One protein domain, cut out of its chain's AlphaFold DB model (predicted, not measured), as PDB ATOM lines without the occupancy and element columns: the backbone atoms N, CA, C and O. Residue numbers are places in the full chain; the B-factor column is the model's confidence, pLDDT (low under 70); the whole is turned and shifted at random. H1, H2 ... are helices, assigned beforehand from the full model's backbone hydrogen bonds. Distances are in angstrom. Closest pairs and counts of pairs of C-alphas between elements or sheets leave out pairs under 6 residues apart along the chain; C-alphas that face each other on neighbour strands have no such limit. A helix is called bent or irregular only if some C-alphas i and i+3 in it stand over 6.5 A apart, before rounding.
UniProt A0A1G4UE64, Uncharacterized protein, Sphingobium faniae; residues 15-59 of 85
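AT A GLANCE: This is residues 15 to 59 of the 85 residues of an uncharacterized protein of Sphingobium faniae (UniProt A0A1G4UE64). The model is an open, flat V: the long helix H1 makes one arm, the shorter helix H3 makes the other, and the four-residue helix H2 sits at the corner between them. The two arms have no contact with each other, and the space between them is empty. The printed part has 45 residues with three named helices, in the order H1, H2, H3, and no named strand; its class is all helix. The whole is only just loose, close to extended, with a radius of gyration of the C-alphas of 14.0 A, and the C-alphas span 35 by 32 by 5 A.

HOW THE PARTS SIT: The longest helix, H1, residues 15 to 36, touches no helix. H2, residues 38 to 41, is close to H1 but not clearly touching it, with 1 pair of C-alphas within 8 A: those of Ile 34 and Leu 41, the closest, are 6.7 A apart. The centres of H1 and H2 are 19.3 A apart. H3, residues 45 to 59, and H2 meet only through their link. H1 and H3 are apart. In H1 every pair of O of residue i and N of residue i+4 is within hydrogen-bond range, in H3 9 of 11 such pairs are, and H2 is too short for such a pair, though its 1 pair of O of residue i and N of residue i+3 is within range.

IN THESE COORDINATES: H1 has 22 residues and is 31.3 A long from first to last C-alpha, from Leu 15 at (-20.216, 10.022, 148.352) to Glu 36 at (-8.563, -15.011, 133.519). H3 has 15 residues and is 21.4 A long, and its last C-alpha, that of Phe 59, is at (-34.029, -11.905, 153.341). H2 has 4 residues, from Gly 38 to Leu 41. His 37 is the one residue between H1 and H2, a tight link; residues 42 to 44 make the tight link from H2 to H3. No helix is bent.

THE WHOLE: The two C-alphas farthest apart are those of Leu 15 and Ala 39, at 36.6 A, while the first and last printed C-alphas, those of Leu 15 and Phe 59, are 26.4 A apart. Residues 15 to 32, of H1, stand free; so do residues 35 to 40, of which 38 to 40 belong to H2, and residues 43 to 59, of which 45 to 59 belong to H3. The printed part has no cut, and no link in it is long. The mean pLDDT of the printed part is 75.5; it is under 70 at residues 15 to 16, 36 to 47 and 59, and the mean over H2 is 62.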
ATOM      1  N   LEU A  15     -20.153  11.398 147.834       63.22
ATOM      2  CA  LEU A  15     -20.216  10.022 148.352       63.22
ATOM      3  C   LEU A  15     -20.900   9.077 147.361       63.22
ATOM      4  O   LEU A  15     -20.521   7.917 147.258       63.22
ATOM      5  N   LEU A  16     -21.893   9.575 146.616       68.06
ATOM      6  CA  LEU A  16     -22.610   8.776 145.627       68.06
ATOM      7  C   LEU A  16     -21.716   8.435 144.430       68.06
ATOM      8  O   LEU A  16     -21.679   7.283 144.021       68.06
ATOM      9  N   ILE A  17     -20.946   9.401 143.920       81.31
ATOM     10  CA  ILE A  17     -19.981   9.154 142.843       81.31
ATOM     11  C   ILE A  17     -18.877   8.213 143.331       81.31
ATOM     12  O   ILE A  17     -18.548   7.272 142.622       81.31
ATOM     13  N   ALA A  18     -18.353   8.399 144.548       81.69
ATOM     14  CA  ALA A  18     -17.361   7.484 145.114       81.69
ATOM     15  C   ALA A  18     -17.901   6.048 145.234       81.69
ATOM     16  O   ALA A  18     -17.217   5.112 144.833       81.69
ATOM     17  N   ASN A  19     -19.143   5.870 145.699       78.56
ATOM     18  CA  ASN A  19     -19.782   4.554 145.746       78.56
ATOM     19  C   ASN A  19     -20.023   3.962 144.354       78.56
ATOM     20  O   ASN A  19     -19.834   2.764 144.180       78.56
ATOM     21  N   ILE A  20     -20.428   4.766 143.367       85.94
ATOM     22  CA  ILE A  20     -20.626   4.296 141.987       85.94
ATOM     23  C   ILE A  20     -19.295   3.893 141.355       85.94
ATOM     24  O   ILE A  20     -19.220   2.849 140.717       85.94
ATOM     25  N   VAL A  21     -18.240   4.686 141.549       89.50
ATOM     26  CA  VAL A  21     -16.896   4.382 141.042       89.50
ATOM     27  C   VAL A  21     -16.341   3.131 141.716       89.50
ATOM     28  O   VAL A  21     -15.824   2.261 141.027       89.50
ATOM     29  N   LEU A  22     -16.497   2.994 143.036       89.56
ATOM     30  CA  LEU A  22     -16.096   1.794 143.770       89.56
ATOM     31  C   LEU A  22     -16.876   0.558 143.300       89.56
ATOM     32  O   LEU A  22     -16.278  -0.489 143.068       89.56
ATOM     33  N   ALA A  23     -18.194   0.681 143.115       88.25
ATOM     34  CA  ALA A  23     -19.033  -0.399 142.605       88.25
ATOM     35  C   ALA A  23     -18.640  -0.795 141.174       88.25
ATOM     36  O   ALA A  23     -18.479  -1.977 140.892       88.25
ATOM     37  N   GLY A  24     -18.427   0.179 140.284       91.44
ATOM     38  CA  GLY A  24     -17.963  -0.071 138.919       91.44
ATOM     39  C   GLY A  24     -16.583  -0.726 138.888       91.44
ATOM     40  O   GLY A  24     -16.379  -1.684 138.150       91.44
ATOM     41  N   PHE A  25     -15.656  -0.264 139.731       93.19
ATOM     42  CA  PHE A  25     -14.327  -0.857 139.869       93.19
ATOM     43  C   PHE A  25     -14.397  -2.317 140.325       93.19
ATOM     44  O   PHE A  25     -13.759  -3.161 139.707       93.19
ATOM     45  N   LEU A  26     -15.202  -2.627 141.349       90.69
ATOM     46  CA  LEU A  26     -15.398  -4.002 141.817       90.69
ATOM     47  C   LEU A  26     -15.995  -4.896 140.729       90.69
ATOM     48  O   LEU A  26     -15.475  -5.977 140.491       90.69
ATOM     49  N   VAL A  27     -17.021  -4.425 140.014       88.69
ATOM     50  CA  VAL A  27     -17.639  -5.185 138.915       88.69
ATOM     51  C   VAL A  27     -16.623  -5.493 137.811       88.69
ATOM     52  O   VAL A  27     -16.576  -6.619 137.325       88.69
ATOM     53  N   ILE A  28     -15.799  -4.518 137.418       87.81
ATOM     54  CA  ILE A  28     -14.779  -4.706 136.376       87.81
ATOM     55  C   ILE A  28     -13.659  -5.633 136.868       87.81
ATOM     56  O   ILE A  28     -13.239  -6.516 136.123       87.81
ATOM     57  N   ALA A  29     -13.187  -5.452 138.104       85.69
ATOM     58  CA  ALA A  29     -12.134  -6.268 138.704       85.69
ATOM     59  C   ALA A  29     -12.565  -7.734 138.853       85.69
ATOM     60  O   ALA A  29     -11.837  -8.624 138.418       85.69
ATOM     61  N   ASP A  30     -13.766  -7.979 139.384       79.31
ATOM     62  CA  ASP A  30     -14.342  -9.320 139.486       79.31
ATOM     63  C   ASP A  30     -14.518  -9.936 138.096       79.31
ATOM     64  O   ASP A  30     -14.097 -11.065 137.869       79.31
ATOM     65  N   PHE A  31     -15.066  -9.192 137.128       80.31
ATOM     66  CA  PHE A  31     -15.240  -9.689 135.761       80.31
ATOM     67  C   PHE A  31     -13.909 -10.084 135.106       80.31
ATOM     68  O   PHE A  31     -13.824 -11.127 134.465       80.31
ATOM     69  N   PHE A  32     -12.850  -9.294 135.296       81.25
ATOM     70  CA  PHE A  32     -11.531  -9.597 134.740       81.25
ATOM     71  C   PHE A  32     -10.888 -10.822 135.403       81.25
ATOM     72  O   PHE A  32     -10.369 -11.698 134.713       81.25
ATOM     73  N   LEU A  33     -11.002 -10.932 136.731       82.31
ATOM     74  CA  LEU A  33     -10.533 -12.087 137.496       82.31
ATOM     75  C   LEU A  33     -11.251 -13.371 137.057       82.31
ATOM     76  O   LEU A  33     -10.633 -14.426 136.925       82.31
ATOM     77  N   ILE A  34     -12.548 -13.254 136.766       71.19
ATOM     78  CA  ILE A  34     -13.389 -14.326 136.242       71.19
ATOM     79  C   ILE A  34     -12.963 -14.751 134.834       71.19
ATOM     80  O   ILE A  34     -12.943 -15.945 134.542       71.19
ATOM     81  N   LEU A  35     -12.630 -13.802 133.959       73.75
ATOM     82  CA  LEU A  35     -12.197 -14.103 132.596       73.75
ATOM     83  C   LEU A  35     -10.815 -14.766 132.558       73.75
ATOM     84  O   LEU A  35     -10.637 -15.721 131.804       73.75
ATOM     85  N   GLU A  36      -9.862 -14.331 133.389       68.94
ATOM     86  CA  GLU A  36      -8.563 -15.011 133.519       68.94
ATOM     87  C   GLU A  36      -8.682 -16.391 134.191       68.94
ATOM     88  O   GLU A  36      -8.002 -17.329 133.784       68.94
ATOM     89  N   HIS A  37      -9.563 -16.554 135.186       69.56
ATOM     90  CA  HIS A  37      -9.746 -17.812 135.927       69.56
ATOM     91  C   HIS A  37     -11.011 -18.589 135.522       69.56
ATOM     92  O   HIS A  37     -11.533 -19.395 136.299       69.56
ATOM     93  N   GLY A  38     -11.506 -18.403 134.296       66.81
ATOM     94  CA  GLY A  38     -12.781 -18.964 133.826       66.81
ATOM     95  C   GLY A  38     -12.899 -20.489 133.959       66.81
ATOM     96  O   GLY A  38     -13.991 -21.013 134.181       66.81
ATOM     97  N   ALA A  39     -11.772 -21.210 133.929       62.38
ATOM     98  CA  ALA A  39     -11.724 -22.656 134.162       62.38
ATOM     99  C   ALA A  39     -12.045 -23.061 135.618       62.38
ATOM    100  O   ALA A  39     -12.544 -24.158 135.857       62.38
ATOM    101  N   HIS A  40     -11.799 -22.187 136.600       60.28
ATOM    102  CA  HIS A  40     -12.177 -22.396 138.002       60.28
ATOM    103  C   HIS A  40     -13.599 -21.917 138.309       60.28
ATOM    104  O   HIS A  40     -14.254 -22.479 139.188       60.28
ATOM    105  N   LEU A  41     -14.133 -20.957 137.547       59.88
ATOM    106  CA  LEU A  41     -15.513 -20.495 137.717       59.88
ATOM    107  C   LEU A  41     -16.572 -21.531 137.365       59.88
ATOM    108  O   LEU A  41     -17.622 -21.566 138.007       59.88
ATOM    109  N   PHE A  42     -16.296 -22.411 136.404       60.12
ATOM    110  CA  PHE A  42     -17.178 -23.544 136.125       60.12
ATOM    111  C   PHE A  42     -17.322 -24.469 137.352       60.12
ATOM    112  O   PHE A  42     -18.365 -25.087 137.548       60.12
ATOM    113  N   GLY A  43     -16.313 -24.495 138.236       62.06
ATOM    114  CA  GLY A  43     -16.356 -25.159 139.542       62.06
ATOM    115  C   GLY A  43     -17.032 -24.346 140.655       62.06
ATOM    116  O   GLY A  43     -17.376 -24.909 141.691       62.06
ATOM    117  N   TRP A  44     -17.266 -23.046 140.455       63.50
ATOM    118  CA  TRP A  44     -17.919 -22.165 141.434       63.50
ATOM    119  C   TRP A  44     -19.437 -22.041 141.229       63.50
ATOM    120  O   TRP A  44     -20.153 -21.611 142.130       63.50
ATOM    121  N   LEU A  45     -19.953 -22.517 140.091       66.25
ATOM    122  CA  LEU A  45     -21.382 -22.705 139.824       66.25
ATOM    123  C   LEU A  45     -22.157 -23.383 140.987       66.25
ATOM    124  O   LEU A  45     -23.206 -22.864 141.371       66.25
ATOM    125  N   PRO A  46     -21.660 -24.467 141.626       66.81
ATOM    126  CA  PRO A  46     -22.293 -25.030 142.823       66.81
ATOM    127  C   PRO A  46     -22.233 -24.106 144.051       66.81
ATOM    128  O   PRO A  46     -23.186 -24.062 144.827       66.81
ATOM    129  N   PHE A  47     -21.157 -23.331 144.227       67.62
ATOM    130  CA  PHE A  47     -21.044 -22.358 145.321       67.62
ATOM    131  C   PHE A  47     -22.061 -21.225 145.178       67.62
ATOM    132  O   PHE A  47     -22.620 -20.784 146.179       67.62
ATOM    133  N   LEU A  48     -22.361 -20.806 143.946       71.44
ATOM    134  CA  LEU A  48     -23.371 -19.789 143.655       71.44
ATOM    135  C   LEU A  48     -24.785 -20.250 144.047       71.44
ATOM    136  O   LEU A  48     -25.548 -19.472 144.617       71.44
ATOM    137  N   ILE A  49     -25.112 -21.528 143.812       74.06
ATOM    138  CA  ILE A  49     -26.383 -22.143 144.234       74.06
ATOM    139  C   ILE A  49     -26.450 -22.252 145.766       74.06
ATOM    140  O   ILE A  49     -27.462 -21.882 146.363       74.06
ATOM    141  N   ILE A  50     -25.372 -22.711 146.419       75.31
ATOM    142  CA  ILE A  50     -25.324 -22.814 147.887       75.31
ATOM    143  C   ILE A  50     -25.420 -21.440 148.535       75.31
ATOM    144  O   ILE A  50     -26.105 -21.332 149.541       75.31
ATOM    145  N   LEU A  51     -24.793 -20.403 147.977       75.31
ATOM    146  CA  LEU A  51     -24.848 -19.032 148.492       75.31
ATOM    147  C   LEU A  51     -26.222 -18.374 148.275       75.31
ATOM    148  O   LEU A  51     -26.618 -17.508 149.056       75.31
ATOM    149  N   LEU A  52     -26.992 -18.827 147.282       74.56
ATOM    150  CA  LEU A  52     -28.374 -18.396 147.071       74.56
ATOM    151  C   LEU A  52     -29.299 -18.810 148.236       74.56
ATOM    152  O   LEU A  52     -30.189 -18.050 148.617       74.56
ATOM    153  N   CYS A  53     -29.065 -19.977 148.847       73.31
ATOM    154  CA  CYS A  53     -29.825 -20.485 150.000       73.31
ATOM    155  C   CYS A  53     -29.776 -19.574 151.251       73.31
ATOM    156  O   CYS A  53     -30.837 -19.165 151.732       73.31
ATOM    157  N   PRO A  54     -28.600 -19.201 151.797       76.38
ATOM    158  CA  PRO A  54     -28.497 -18.291 152.929       76.38
ATOM    159  C   PRO A  54     -28.922 -16.875 152.547       76.38
ATOM    160  O   PRO A  54     -29.490 -16.182 153.388       76.38
ATOM    161  N   LEU A  55     -28.710 -16.453 151.292       78.75
ATOM    162  CA  LEU A  55     -29.173 -15.154 150.814       78.75
ATOM    163  C   LEU A  55     -30.692 -15.047 150.993       78.75
ATOM    164  O   LEU A  55     -31.161 -14.146 151.686       78.75
ATOM    165  N   MET A  56     -31.448 -16.021 150.479       75.56
ATOM    166  CA  MET A  56     -32.902 -16.083 150.659       75.56
ATOM    167  C   MET A  56     -33.314 -16.178 152.138       75.56
ATOM    168  O   MET A  56     -34.199 -15.437 152.569       75.56
ATOM    169  N   HIS A  57     -32.651 -17.017 152.945       77.81
ATOM    170  CA  HIS A  57     -32.957 -17.161 154.378       77.81
ATOM    171  C   HIS A  57     -32.798 -15.848 155.160       77.81
ATOM    172  O   HIS A  57     -33.639 -15.522 155.997       77.81
ATOM    173  N   ILE A  58     -31.751 -15.068 154.886       72.62
ATOM    174  CA  ILE A  58     -31.508 -13.783 155.559       72.62
ATOM    175  C   ILE A  58     -32.533 -12.731 155.113       72.62
ATOM    176  O   ILE A  58     -32.971 -11.914 155.928       72.62
ATOM    177  N   PHE A  59     -32.946 -12.757 153.840       68.00
ATOM    178  CA  PHE A  59     -34.029 -11.905 153.341       68.00
ATOM    179  C   PHE A  59     -35.372 -12.237 154.004       68.00
ATOM    180  O   PHE A  59     -36.121 -11.318 154.333       68.00
TER     181      PHE A  59